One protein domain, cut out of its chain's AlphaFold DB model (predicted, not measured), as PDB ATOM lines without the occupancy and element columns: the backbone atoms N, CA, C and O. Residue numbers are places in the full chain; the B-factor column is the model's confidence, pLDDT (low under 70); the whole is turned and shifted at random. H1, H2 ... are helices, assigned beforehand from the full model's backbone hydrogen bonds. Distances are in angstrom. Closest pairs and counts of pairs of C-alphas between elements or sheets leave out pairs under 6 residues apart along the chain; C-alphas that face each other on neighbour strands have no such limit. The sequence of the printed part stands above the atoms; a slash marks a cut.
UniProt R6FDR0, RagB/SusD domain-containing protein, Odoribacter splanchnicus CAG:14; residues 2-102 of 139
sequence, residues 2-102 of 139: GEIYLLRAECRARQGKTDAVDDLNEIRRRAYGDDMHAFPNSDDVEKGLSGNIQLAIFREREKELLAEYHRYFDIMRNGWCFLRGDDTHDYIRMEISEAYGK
ATOM      1  N   GLY A   2      93.632  96.575 214.103       83.06
ATOM      2  CA  GLY A   2      93.810  96.685 212.649       83.06
ATOM      3  C   GLY A   2      92.522  96.620 211.818       83.06
ATOM      4  O   GLY A   2      92.406  97.321 210.817       83.06
ATOM      5  N   GLU A   3      91.513  95.874 212.280       89.00
ATOM      6  CA  GLU A   3      90.232  95.714 211.576       89.00
ATOM      7  C   GLU A   3      89.540  97.047 211.239       89.00
ATOM      8  O   GLU A   3      89.110  97.239 210.104       89.00
ATOM      9  N   ILE A   4      89.463  97.989 212.191       94.69
ATOM     10  CA  ILE A   4      88.771  99.277 211.995       94.69
ATOM     11  C   ILE A   4      89.486 100.134 210.943       94.69
ATOM     12  O   ILE A   4      88.826 100.770 210.123       94.69
ATOM     13  N   TYR A   5      90.821 100.133 210.938       97.25
ATOM     14  CA  TYR A   5      91.605 100.846 209.926       97.25
ATOM     15  C   TYR A   5      91.379 100.250 208.541       97.25
ATOM     16  O   TYR A   5      91.072 100.987 207.612       97.25
ATOM     17  N   LEU A   6      91.448  98.925 208.406       97.44
ATOM     18  CA  LEU A   6      91.242  98.266 207.115       97.44
ATOM     19  C   LEU A   6      89.794  98.380 206.624       97.44
ATOM     20  O   LEU A   6      89.567  98.503 205.423       97.44
ATOM     21  N   LEU A   7      88.807  98.386 207.525       96.12
ATOM     22  CA  LEU A   7      87.413  98.669 207.175       96.12
ATOM     23  C   LEU A   7      87.256 100.106 206.658       96.12
ATOM     24  O   LEU A   7      86.618 100.330 205.629       96.12
ATOM     25  N   ARG A   8      87.867 101.085 207.339       97.50
ATOM     26  CA  ARG A   8      87.855 102.487 206.907       97.50
ATOM     27  C   ARG A   8      88.569 102.670 205.564       97.50
ATOM     28  O   ARG A   8      88.016 103.353 204.698       97.50
ATOM     29  N   ALA A   9      89.714 102.014 205.369       97.94
ATOM     30  CA  ALA A   9      90.455 101.990 204.109       97.94
ATOM     31  C   ALA A   9      89.558 101.503 202.969       97.94
ATOM     32  O   ALA A   9      89.449 102.151 201.929       97.94
ATOM     33  N   GLU A  10      88.855 100.389 203.181       96.19
ATOM     34  CA  GLU A  10      87.971  99.819 202.173       96.19
ATOM     35  C   GLU A  10      86.798 100.751 201.839       96.19
ATOM     36  O   GLU A  10      86.503 100.991 200.667       96.19
ATOM     37  N   CYS A  11      86.150 101.338 202.851       96.00
ATOM     38  CA  CYS A  11      85.084 102.316 202.633       96.00
ATOM     39  C   CYS A  11      85.573 103.531 201.834       96.00
ATOM     40  O   CYS A  11      84.868 104.000 200.939       96.00
ATOM     41  N   ARG A  12      86.773 104.039 202.137       97.44
ATOM     42  CA  ARG A  12      87.400 105.154 201.415       97.44
ATOM     43  C   ARG A  12      87.710 104.785 199.969       97.44
ATOM     44  O   ARG A  12      87.331 105.535 199.071       97.44
ATOM     45  N   ALA A  13      88.291 103.609 199.738       96.12
ATOM     46  CA  ALA A  13      88.589 103.105 198.403       96.12
ATOM     47  C   ALA A  13      87.316 102.978 197.548       96.12
ATOM     48  O   ALA A  13      87.294 103.410 196.399       96.12
ATOM     49  N   ARG A  14      86.216 102.467 198.117       93.19
ATOM     50  CA  ARG A  14      84.903 102.396 197.443       93.19
ATOM     51  C   ARG A  14      84.297 103.758 197.122       93.19
ATOM     52  O   ARG A  14      83.540 103.880 196.169       93.19
ATOM     53  N   GLN A  15      84.622 104.778 197.907       95.00
ATOM     54  CA  GLN A  15      84.193 106.157 197.665       95.00
ATOM     55  C   GLN A  15      85.127 106.903 196.698       95.00
ATOM     56  O   GLN A  15      84.916 108.091 196.464       95.00
ATOM     57  N   GLY A  16      86.173 106.250 196.175       93.62
ATOM     58  CA  GLY A  16      87.182 106.892 195.330       93.62
ATOM     59  C   GLY A  16      88.046 107.912 196.077       93.62
ATOM     60  O   GLY A  16      88.615 108.809 195.457       93.62
ATOM     61  N   LYS A  17      88.128 107.819 197.410       96.31
ATOM     62  CA  LYS A  17      88.950 108.725 198.216       96.31
ATOM     63  C   LYS A  17      90.410 108.285 198.208       96.31
ATOM     64  O   LYS A  17      90.719 107.102 198.333       96.31
ATOM     65  N   THR A  18      91.310 109.260 198.119       92.12
ATOM     66  CA  THR A  18      92.762 109.034 198.069       92.12
ATOM     67  C   THR A  18      93.358 108.637 199.421       92.12
ATOM     68  O   THR A  18      94.390 107.979 199.460       92.12
ATOM     69  N   ASP A  19      92.687 108.980 200.524       94.94
ATOM     70  CA  ASP A  19      93.124 108.718 201.905       94.94
ATOM     71  C   ASP A  19      92.915 107.256 202.358       94.94
ATOM     72  O   ASP A  19      93.182 106.907 203.507       94.94
ATOM     73  N   ALA A  20      92.455 106.371 201.464       97.44
ATOM     74  CA  ALA A  20      92.425 104.926 201.704       97.44
ATOM     75  C   ALA A  20      93.835 104.338 201.884       97.44
ATOM     76  O   ALA A  20      94.034 103.423 202.683       97.44
ATOM     77  N   VAL A  21      94.811 104.881 201.146       97.50
ATOM     78  CA  VAL A  21      96.213 104.443 201.188       97.50
ATOM     79  C   VAL A  21      96.841 104.737 202.550       97.50
ATOM     80  O   VAL A  21      97.619 103.927 203.044       97.50
ATOM     81  N   ASP A  22      96.450 105.836 203.195       97.50
ATOM     82  CA  ASP A  22      96.972 106.218 204.510       97.50
ATOM     83  C   ASP A  22      96.607 105.178 205.579       97.50
ATOM     84  O   ASP A  22      97.453 104.778 206.375       97.50
ATOM     85  N   ASP A  23      95.364 104.684 205.562       98.12
ATOM     86  CA  ASP A  23      94.915 103.636 206.484       98.12
ATOM     87  C   ASP A  23      95.615 102.298 206.233       98.12
ATOM     88  O   ASP A  23      95.963 101.591 207.181       98.12
ATOM     89  N   LEU A  24      95.815 101.939 204.961       97.94
ATOM     90  CA  LEU A  24      96.540 100.727 204.586       97.94
ATOM     91  C   LEU A  24      97.997 100.797 205.063       97.94
ATOM     92  O   LEU A  24      98.505  99.856 205.676       97.94
ATOM     93  N   ASN A  25      98.651 101.934 204.826       97.81
ATOM     94  CA  ASN A  25     100.047 102.150 205.186       97.81
ATOM     95  C   ASN A  25     100.247 102.250 206.695       97.81
ATOM     96  O   ASN A  25     101.268 101.783 207.184       97.81
ATOM     97  N   GLU A  26      99.272 102.762 207.448       97.50
ATOM     98  CA  GLU A  26      99.306 102.722 208.913       97.50
ATOM     99  C   GLU A  26      99.399 101.281 209.433       97.50
ATOM    100  O   GLU A  26     100.212 100.974 210.309       97.50
ATOM    101  N   ILE A  27      98.616 100.366 208.853       97.56
ATOM    102  CA  ILE A  27      98.631  98.954 209.245       97.56
ATOM    103  C   ILE A  27      99.922  98.265 208.837       97.56
ATOM    104  O   ILE A  27     100.528  97.595 209.676       97.56
ATOM    105  N   ARG A  28     100.387  98.483 207.604       97.69
ATOM    106  CA  ARG A  28     101.664  97.930 207.141       97.69
ATOM    107  C   ARG A  28     102.832  98.452 207.976       97.69
ATOM    108  O   ARG A  28     103.619  97.654 208.473       97.69
ATOM    109  N   ARG A  29     102.899  99.758 208.238       97.12
ATOM    110  CA  ARG A  29     103.937 100.354 209.086       97.12
ATOM    111  C   ARG A  29     103.943  99.758 210.485       97.12
ATOM    112  O   ARG A  29     105.007  99.436 211.001       97.12
ATOM    113  N   ARG A  30     102.775  99.565 211.103       96.88
ATOM    114  CA  ARG A  30     102.704  98.915 212.420       96.88
ATOM    115  C   ARG A  30     103.165  97.457 212.366       96.88
ATOM    116  O   ARG A  30     103.800  97.008 213.313       96.88
ATOM    117  N   ALA A  31     102.833  96.722 211.304       95.44
ATOM    118  CA  ALA A  31     103.192  95.311 211.162       95.44
ATOM    119  C   ALA A  31     104.693  95.096 210.889       95.44
ATOM    120  O   ALA A  31     105.288  94.192 211.472       95.44
ATOM    121  N   TYR A  32     105.301  95.925 210.036       95.19
ATOM    122  CA  TYR A  32     106.696  95.778 209.597       95.19
ATOM    123  C   TYR A  32     107.689  96.647 210.384       95.19
ATOM    124  O   TYR A  32     108.869  96.316 210.457       95.19
ATOM    125  N   GLY A  33     107.227  97.726 211.019       96.50
ATOM    126  CA  GLY A  33     108.075  98.672 211.749       96.50
ATOM    127  C   GLY A  33     108.802  99.686 210.858       96.50
ATOM    128  O   GLY A  33     109.693 100.381 211.343       96.50
ATOM    129  N   ASP A  34     108.431  99.783 209.579       95.62
ATOM    130  CA  ASP A  34     109.031 100.672 208.581       95.62
ATOM    131  C   ASP A  34     108.007 101.147 207.530       95.62
ATOM    132  O   ASP A  34     106.881 100.651 207.466       95.62
ATOM    133  N   ASP A  35     108.411 102.103 206.691       95.44
ATOM    134  CA  ASP A  35     107.620 102.587 205.549       95.44
ATOM    135  C   ASP A  35     108.006 101.900 204.216       95.44
ATOM    136  O   ASP A  35     107.475 102.251 203.163       95.44
ATOM    137  N   MET A  36     108.903 100.902 204.216       95.50
ATOM    138  CA  MET A  36     109.336 100.205 202.989       95.50
ATOM    139  C   MET A  36     108.214  99.369 202.363       95.50
ATOM    140  O   MET A  36     108.264  99.036 201.179       95.50
ATOM    141  N   HIS A  37     107.191  99.052 203.153       95.88
ATOM    142  CA  HIS A  37     106.032  98.276 202.731       95.88
ATOM    143  C   HIS A  37     104.836  99.152 202.328       95.88
ATOM    144  O   HIS A  37     103.780  98.610 201.989       95.88
ATOM    145  N   ALA A  38     104.976 100.483 202.323       97.38
ATOM    146  CA  ALA A  38     103.917 101.404 201.920       97.38
ATOM    147  C   ALA A  38     103.398 101.105 200.502       97.38
ATOM    148  O   ALA A  38     104.170 100.862 199.579       97.38
ATOM    149  N   PHE A  39     102.078 101.109 200.332       97.31
ATOM    150  CA  PHE A  39     101.423 100.893 199.051       97.31
ATOM    151  C   PHE A  39     101.592 102.111 198.120       97.31
ATOM    152  O   PHE A  39     101.364 103.242 198.564       97.31
ATOM    153  N   PRO A  40     101.868 101.896 196.821       96.69
ATOM    154  CA  PRO A  40     102.303 100.629 196.234       96.69
ATOM    155  C   PRO A  40     103.803 100.398 196.485       96.69
ATOM    156  O   PRO A  40     104.622 101.270 196.193       96.69
ATOM    157  N   ASN A  41     104.173  99.207 196.959       95.38
ATOM    158  CA  ASN A  41     105.569  98.763 197.014       95.38
ATOM    159  C   ASN A  41     105.902  97.854 195.810       95.38
ATOM    160  O   ASN A  41     105.050  97.572 194.964       95.38
ATOM    161  N   SER A  42     107.148  97.384 195.710       95.56
ATOM    162  CA  SER A  42     107.582  96.518 194.601       95.56
ATOM    163  C   SER A  42     106.794  95.206 194.498       95.56
ATOM    164  O   SER A  42     106.509  94.764 193.390       95.56
ATOM    165  N   ASP A  43     106.406  94.615 195.632       94.94
ATOM    166  CA  ASP A  43     105.603  93.386 195.692       94.94
ATOM    167  C   ASP A  43     104.160  93.636 195.220       94.94
ATOM    168  O   ASP A  43     103.600  92.829 194.479       94.94
ATOM    169  N   ASP A  44     103.572  94.791 195.559       97.00
ATOM    170  CA  ASP A  44     102.262  95.196 195.034       97.00
ATOM    171  C   ASP A  44     102.298  95.351 193.507       97.00
ATOM    172  O   ASP A  44     101.340  94.991 192.824       97.00
ATOM    173  N   VAL A  45     103.391  95.880 192.951       96.62
ATOM    174  CA  VAL A  45     103.562  96.014 191.497       96.62
ATOM    175  C   VAL A  45     103.711  94.645 190.836       96.62
ATOM    176  O   VAL A  45     103.013  94.371 189.862       96.62
ATOM    177  N   GLU A  46     104.568  93.772 191.374       96.62
ATOM    178  CA  GLU A  46     104.784  92.414 190.856       96.62
ATOM    179  C   GLU A  46     103.488  91.590 190.852       96.62
ATOM    180  O   GLU A  46     103.197  90.876 189.893       96.62
ATOM    181  N   LYS A  47     102.663  91.750 191.891       93.81
ATOM    182  CA  LYS A  47     101.365  91.074 192.030       93.81
ATOM    183  C   LYS A  47     100.218  91.766 191.286       93.81
ATOM    184  O   LYS A  47      99.080  91.309 191.384       93.81
ATOM    185  N   GLY A  48     100.478  92.863 190.572       94.12
ATOM    186  CA  GLY A  48      99.455  93.619 189.840       94.12
ATOM    187  C   GLY A  48      98.438  94.348 190.730       94.12
ATOM    188  O   GLY A  48      97.362  94.716 190.266       94.12
ATOM    189  N   LEU A  49      98.759  94.570 192.006       95.00
ATOM    190  CA  LEU A  49      97.911  95.251 192.988       95.00
ATOM    191  C   LEU A  49      98.012  96.777 192.906       95.00
ATOM    192  O   LEU A  49      97.094  97.471 193.335       95.00
ATOM    193  N   SER A  50      99.102  97.318 192.352       93.44
ATOM    194  CA  SER A  50      99.365  98.766 192.315       93.44
ATOM    195  C   SER A  50      98.276  99.588 191.606       93.44
ATOM    196  O   SER A  50      98.094 100.762 191.922       93.44
ATOM    197  N   GLY A  51      97.520  98.973 190.689       91.50
ATOM    198  CA  GLY A  51      96.364  99.577 190.014       91.50
ATOM    199  C   GLY A  51      95.008  99.306 190.677       91.50
ATOM    200  O   GLY A  51      93.997  99.826 190.211       91.50
ATOM    201  N   ASN A  52      94.957  98.499 191.741       93.62
ATOM    202  CA  ASN A  52      93.722  98.107 192.417       93.62
ATOM    203  C   ASN A  52      93.892  98.144 193.945       93.62
ATOM    204  O   ASN A  52      94.150  97.134 194.603       93.62
ATOM    205  N   ILE A  53      93.689  99.334 194.516       96.06
ATOM    206  CA  ILE A  53      93.751  99.558 195.967       96.06
ATOM    207  C   ILE A  53      92.729  98.710 196.743       96.06
ATOM    208  O   ILE A  53      93.017  98.290 197.860       96.06
ATOM    209  N   GLN A  54      91.560  98.407 196.168       95.94
ATOM    210  CA  GLN A  54      90.550  97.567 196.826       95.94
ATOM    211  C   GLN A  54      91.073  96.138 197.014       95.94
ATOM    212  O   GLN A  54      91.016  95.602 198.124       95.94
ATOM    213  N   LEU A  55      91.675  95.561 195.969       96.75
ATOM    214  CA  LEU A  55      92.302  94.244 196.044       96.75
ATOM    215  C   LEU A  55      93.530  94.253 196.968       96.75
ATOM    216  O   LEU A  55      93.721  93.307 197.730       96.75
ATOM    217  N   ALA A  56      94.328  95.324 196.969       97.50
ATOM    218  CA  ALA A  56      95.450  95.472 197.899       97.50
ATOM    219  C   ALA A  56      94.994  95.480 199.371       97.50
ATOM    220  O   ALA A  56      95.565  94.767 200.197       97.50
ATOM    221  N   ILE A  57      93.923  96.219 199.692       97.81
ATOM    222  CA  ILE A  57      93.307  96.223 201.029       97.81
ATOM    223  C   ILE A  57      92.769  94.834 201.376       97.81
ATOM    224  O   ILE A  57      92.983  94.366 202.492       97.81
ATOM    225  N   PHE A  58      92.114  94.145 200.437       97.50
ATOM    226  CA  PHE A  58      91.651  92.771 200.645       97.50
ATOM    227  C   PHE A  58      92.809  91.823 201.000       97.50
ATOM    228  O   PHE A  58      92.713  91.096 201.988       97.50
ATOM    229  N   ARG A  59      93.932  91.884 200.271       97.31
ATOM    230  CA  ARG A  59      95.134  91.094 200.592       97.31
ATOM    231  C   ARG A  59      95.721  91.446 201.954       97.31
ATOM    232  O   ARG A  59      96.195  90.556 202.654       97.31
ATOM    233  N   GLU A  60      95.687  92.714 202.354       97.69
ATOM    234  CA  GLU A  60      96.158  93.105 203.685       97.69
ATOM    235  C   GLU A  60      95.232  92.596 204.793       97.69
ATOM    236  O   GLU A  60      95.711  92.115 205.816       97.69
ATOM    237  N   ARG A  61      93.911  92.599 204.569       97.62
ATOM    238  CA  ARG A  61      92.940  91.984 205.486       97.62
ATOM    239  C   ARG A  61      93.187  90.489 205.664       97.62
ATOM    240  O   ARG A  61      93.078  90.006 206.786       97.62
ATOM    241  N   GLU A  62      93.549  89.767 204.602       95.69
ATOM    242  CA  GLU A  62      93.896  88.341 204.704       95.69
ATOM    243  C   GLU A  62      95.119  88.091 205.600       95.69
ATOM    244  O   GLU A  62      95.140  87.095 206.324       95.69
ATOM    245  N   LYS A  63      96.121  88.979 205.565       95.12
ATOM    246  CA  LYS A  63      97.324  88.875 206.405       95.12
ATOM    247  C   LYS A  63      97.044  89.275 207.851       95.12
ATOM    248  O   LYS A  63      97.407  88.545 208.765       95.12
ATOM    249  N   GLU A  64      96.414  90.432 208.045       96.44
ATOM    250  CA  GLU A  64      96.187  91.034 209.362       96.44
ATOM    251  C   GLU A  64      95.174  90.245 210.196       96.44
ATOM    252  O   GLU A  64      95.342  90.152 211.404       96.44
ATOM    253  N   LEU A  65      94.141  89.683 209.558       95.75
ATOM    254  CA  LEU A  65      93.027  88.988 210.221       95.75
ATOM    255  C   LEU A  65      93.079  87.473 209.977       95.75
ATOM    256  O   LEU A  65      92.047  86.789 209.894       95.75
ATOM    257  N   LEU A  66      94.286  86.936 209.779       94.56
ATOM    258  CA  LEU A  66      94.481  85.520 209.504       94.56
ATOM    259  C   LEU A  66      93.942  84.679 210.669       94.56
ATOM    260  O   LEU A  66      94.263  84.913 211.828       94.56
ATOM    261  N   ALA A  67      93.145  83.658 210.341       91.75
ATOM    262  CA  ALA A  67      92.482  82.774 211.306       91.75
ATOM    263  C   ALA A  67      91.459  83.455 212.245       91.75
ATOM    264  O   ALA A  67      90.991  82.825 213.189       91.75
ATOM    265  N   GLU A  68      91.013  84.676 211.933       94.06
ATOM    266  CA  GLU A  68      89.966  85.392 212.683       94.06
ATOM    267  C   GLU A  68      88.569  85.276 212.034       94.06
ATOM    268  O   GLU A  68      87.674  86.070 212.286       94.06
ATOM    269  N   TYR A  69      88.352  84.274 211.173       92.69
ATOM    270  CA  TYR A  69      87.055  83.970 210.537       92.69
ATOM    271  C   TYR A  69      86.466  85.058 209.604       92.69
ATOM    272  O   TYR A  69      85.323  84.933 209.169       92.69
ATOM    273  N   HIS A  70      87.239  86.075 209.201       94.88
ATOM    274  CA  HIS A  70      86.767  87.140 208.296       94.88
ATOM    275  C   HIS A  70      86.762  86.761 206.810       94.88
ATOM    276  O   HIS A  70      85.877  87.180 206.061       94.88
ATOM    277  N   ARG A  71      87.739  85.955 206.373       95.75
ATOM    278  CA  ARG A  71      88.068  85.752 204.950       95.75
ATOM    279  C   ARG A  71      86.869  85.380 204.077       95.75
ATOM    280  O   ARG A  71      86.693  85.942 203.002       95.75
ATOM    281  N   TYR A  72      86.040  84.443 204.533       96.00
ATOM    282  CA  TYR A  72      84.880  83.992 203.761       96.00
ATOM    283  C   TYR A  72      83.866  85.121 203.537       96.00
ATOM    284  O   TYR A  72      83.416  85.343 202.412       96.00
ATOM    285  N   PHE A  73      83.554  85.879 204.589       95.94
ATOM    286  CA  PHE A  73      82.611  86.993 204.516       95.94
ATOM    287  C   PHE A  73      83.160  88.157 203.692       95.94
ATOM    288  O   PHE A  73      82.400  88.777 202.946       95.94
ATOM    289  N   ASP A  74      84.469  88.409 203.767       97.19
ATOM    290  CA  ASP A  74      85.157  89.394 202.931       97.19
ATOM    291  C   ASP A  74      85.070  89.037 201.444       97.19
ATOM    292  O   ASP A  74      84.687  89.876 200.629       97.19
ATOM    293  N   ILE A  75      85.318  87.773 201.092       97.69
ATOM    294  CA  ILE A  75      85.153  87.292 199.718       97.69
ATOM    295  C   ILE A  75      83.704  87.445 199.252       97.69
ATOM    296  O   ILE A  75      83.463  87.960 198.162       97.69
ATOM    297  N   MET A  76      82.729  87.031 200.067       96.69
ATOM    298  CA  MET A  76      81.319  87.109 199.687       96.69
ATOM    299  C   MET A  76      80.871  88.545 199.417       96.69
ATOM    300  O   MET A  76      80.292  88.825 198.366       96.69
ATOM    301  N   ARG A  77      81.121  89.468 200.352       95.50
ATOM    302  CA  ARG A  77      80.659  90.858 200.223       95.50
ATOM    303  C   ARG A  77      81.364  91.596 199.081       95.50
ATOM    304  O   ARG A  77      80.709  92.366 198.380       95.50
ATOM    305  N   ASN A  78      82.647  91.322 198.839       96.50
ATOM    306  CA  ASN A  78      83.383  91.900 197.714       96.50
ATOM    307  C   ASN A  78      82.965  91.276 196.374       96.50
ATOM    308  O   ASN A  78      82.777  91.990 195.394       96.50
ATOM    309  N   GLY A  79      82.693  89.972 196.341       96.69
ATOM    310  CA  GLY A  79      82.164  89.296 195.159       96.69
ATOM    311  C   GLY A  79      80.788  89.814 194.726       96.69
ATOM    312  O   GLY A  79      80.522  89.939 193.534       96.69
ATOM    313  N   TRP A  80      79.929  90.220 195.666       96.19
ATOM    314  CA  TRP A  80      78.689  90.929 195.321       96.19
ATOM    315  C   TRP A  80      78.934  92.293 194.673       96.19
ATOM    316  O   TRP A  80      78.120  92.728 193.863       96.19
ATOM    317  N   CYS A  81      80.030  92.966 195.017       95.25
ATOM    318  CA  CYS A  81      80.399  94.235 194.396       95.25
ATOM    319  C   CYS A  81      80.843  94.010 192.948       95.25
ATOM    320  O   CYS A  81      80.359  94.705 192.059       95.25
ATOM    321  N   PHE A  82      81.639  92.969 192.695       95.81
ATOM    322  CA  PHE A  82      81.964  92.526 191.336       95.81
ATOM    323  C   PHE A  82      80.709  92.221 190.505       95.81
ATOM    324  O   PHE A  82      80.543  92.765 189.417       95.81
ATOM    325  N   LEU A  83      79.767  91.437 191.042       96.56
ATOM    326  CA  LEU A  83      78.524  91.095 190.332       96.56
ATOM    327  C   LEU A  83      77.628  92.305 190.019       96.56
ATOM    328  O   LEU A  83      76.782  92.220 189.130       96.56
ATOM    329  N   ARG A  84      77.781  93.421 190.744       95.50
ATOM    330  CA  ARG A  84      77.098  94.692 190.450       95.50
ATOM    331  C   ARG A  84      77.878  95.601 189.496       95.50
ATOM    332  O   ARG A  84      77.316  96.592 189.041       95.50
ATOM    333  N   GLY A  85      79.129  95.265 189.179       94.56
ATOM    334  CA  GLY A  85      80.039  96.112 188.406       94.56
ATOM    335  C   GLY A  85      80.729  97.206 189.229       94.56
ATOM    336  O   GLY A  85      81.309  98.117 188.648       94.56
ATOM    337  N   ASP A  86      80.676  97.125 190.563       93.06
ATOM    338  CA  ASP A  86      81.306  98.085 191.485       93.06
ATOM    339  C   ASP A  86      82.810  97.800 191.699       93.06
ATOM    340  O   ASP A  86      83.521  98.620 192.278       93.06
ATOM    341  N   ASP A  87      83.277  96.613 191.306       92.94
ATOM    342  CA  ASP A  87      84.662  96.142 191.419       92.94
ATOM    343  C   ASP A  87      85.003  95.314 190.170       92.94
ATOM    344  O   ASP A  87      84.121  94.758 189.512       92.94
ATOM    345  N   THR A  88      86.284  95.230 189.833       92.06
ATOM    346  CA  THR A  88      86.786  94.504 188.664       92.06
ATOM    347  C   THR A  88      87.257  93.088 188.990       92.06
ATOM    348  O   THR A  88      87.439  92.293 188.071       92.06
ATOM    349  N   HIS A  89      87.500  92.764 190.266       95.88
ATOM    350  CA  HIS A  89      88.026  91.458 190.677       95.88
ATOM    351  C   HIS A  89      86.914  90.492 191.094       95.88
ATOM    352  O   HIS A  89      86.119  90.796 191.978       95.88
ATOM    353  N   ASP A  90      86.872  89.292 190.511       97.12
ATOM    354  CA  ASP A  90      85.896  88.263 190.894       97.12
ATOM    355  C   ASP A  90      86.365  87.476 192.127       97.12
ATOM    356  O   ASP A  90      86.924  86.382 192.036       97.12
ATOM    357  N   TYR A  91      86.120  88.033 193.312       97.56
ATOM    358  CA  TYR A  91      86.549  87.423 194.575       97.56
ATOM    359  C   TYR A  91      85.999  86.002 194.773       97.56
ATOM    360  O   TYR A  91      86.699  85.132 195.286       97.56
ATOM    361  N   ILE A  92      84.748  85.741 194.381       97.94
ATOM    362  CA  ILE A  92      84.093  84.452 194.653       97.94
ATOM    363  C   ILE A  92      84.772  83.338 193.864       97.94
ATOM    364  O   ILE A  92      85.065  82.276 194.420       97.94
ATOM    365  N   ARG A  93      85.031  83.580 192.577       97.88
ATOM    366  CA  ARG A  93      85.588  82.564 191.680       97.88
ATOM    367  C   ARG A  93      87.099  82.433 191.779       97.88
ATOM    368  O   ARG A  93      87.615  81.357 191.493       97.88
ATOM    369  N   MET A  94      87.786  83.491 192.205       96.69
ATOM    370  CA  MET A  94      89.249  83.527 192.248       96.69
ATOM    371  C   MET A  94      89.834  83.166 193.619       96.69
ATOM    372  O   MET A  94      90.949  82.658 193.673       96.69
ATOM    373  N   GLU A  95      89.111  83.387 194.726       95.62
ATOM    374  CA  GLU A  95      89.723  83.347 196.068       95.62
ATOM    375  C   GLU A  95      89.305  82.161 196.951       95.62
ATOM    376  O   GLU A  95      89.946  81.922 197.976       95.62
ATOM    377  N   ILE A  96      88.238  81.414 196.637       94.62
ATOM    378  CA  ILE A  96      87.753  80.343 197.533       94.62
ATOM    379  C   ILE A  96      88.359  78.985 197.177       94.62
ATOM    380  O   ILE A  96      89.150  78.437 197.941       94.62
ATOM    381  N   SER A  97      87.942  78.407 196.053       95.06
ATOM    382  CA  SER A  97      88.456  77.137 195.537       95.06
ATOM    383  C   SER A  97      88.005  76.927 194.092       95.06
ATOM    384  O   SER A  97      87.086  77.592 193.611       95.06
ATOM    385  N   GLU A  98      88.592  75.936 193.419       96.38
ATOM    386  CA  GLU A  98      88.221  75.553 192.050       96.38
ATOM    387  C   GLU A  98      86.719  75.234 191.904       96.38
ATOM    388  O   GLU A  98      86.118  75.489 190.863       96.38
ATOM    389  N   ALA A  99      86.081  74.705 192.955       95.75
ATOM    390  CA  ALA A  99      84.649  74.417 192.940       95.75
ATOM    391  C   ALA A  99      83.799  75.696 192.837       95.75
ATOM    392  O   ALA A  99      82.814  75.714 192.101       95.75
ATOM    393  N   TYR A 100      84.199  76.773 193.519       97.00
ATOM    394  CA  TYR A 100      83.521  78.071 193.428       97.00
ATOM    395  C   TYR A 100      83.778  78.750 192.082       97.00
ATOM    396  O   TYR A 100      82.875  79.391 191.550       97.00
ATOM    397  N   GLY A 101      84.951  78.519 191.482       97.44
ATOM    398  CA  GLY A 101      85.266  78.963 190.122       97.44
ATOM    399  C   GLY A 101      84.300  78.443 189.049       97.44
ATOM    400  O   GLY A 101      84.187  79.041 187.983       97.44
ATOM    401  N   LYS A 102      83.556  77.366 189.335       97.25
ATOM    402  CA  LYS A 102      82.565  76.764 188.426       97.25
ATOM    403  C   LYS A 102      81.145  77.317 188.603       97.25
ATOM    404  O   LYS A 102      80.266  76.961 187.822       97.25
TER     405      LYS A 102
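AT A GLANCE: This is residues 2 to 102 of the 139 residues of the protein "RagB/SusD domain-containing protein" of Odoribacter splanchnicus CAG:14 (UniProt R6FDR0). Three helices, H1, H2 and H4, stand side by side as a small bundle, and H5 runs beside H4 on a thin contact, with the short H6 packed on H5 and H7 at the far end. A loop with the short H3 links H2 to H4. The printed part has 101 residues with seven named helices, H1 to H7 in order, and no named strand: all helix. It is compact, with a radius of gyration of the C-alphas of 13.3 A and spans of 41 by 29 by 27 A.

IN THESE COORDINATES: H1, residues 2 to 14, begins at C-alpha 2 (93.810, 96.685, 212.649) and is 18.5 A long. H2, residues 20 to 32, measures 18.7 A. H3 is residues 42 to 46. H4, residues 53 to 64, measures 16.1 A. H5, residues 71 to 84, measures 20.3 A. H6 is residues 91 to 95, and H7, residues 98 to 101, ends at C-alpha 101 (85.266, 78.963, 190.122).

HOW THE PARTS SIT: H1 and H2 form a helical hairpin at a shallow tilt of 28 degrees; their closest C-alphas, Ala 9 and Ala 20, are 4.3 A apart. H4 touches H1, opposite ways at a shallow tilt of 12 degrees, with C-alphas 13 and 54 closest at 6.1 A. Residues 20 to 24 of H2 touch H4, the same way, with C-alphas 24 and 57 closest at 6.6 A. H3 is close to H4 but not clearly touching: C-alphas 44 and 56 are closest at 7.4 A. H4 and H5, a helical hairpin, only just touch, with 3 pairs of C-alphas within 8 A; Glu 62 and Arg 71 are closest at 6.4 A. H5 touches H6, with C-alphas 79 and 91 closest at 4.8 A. H6 and H7 touch only at the corner, with C-alphas 93 and 101 closest at 3.9 A. In H1 to H6 every O i to N i+4 pair is within hydrogen-bond range; H7 is too short for one.

THE WHOLE: The C-alphas farthest apart, Asp 34 and Lys 102, are 41.0 A apart. The printed part has no cut and no long link. No printed residue is under 70 in pLDDT.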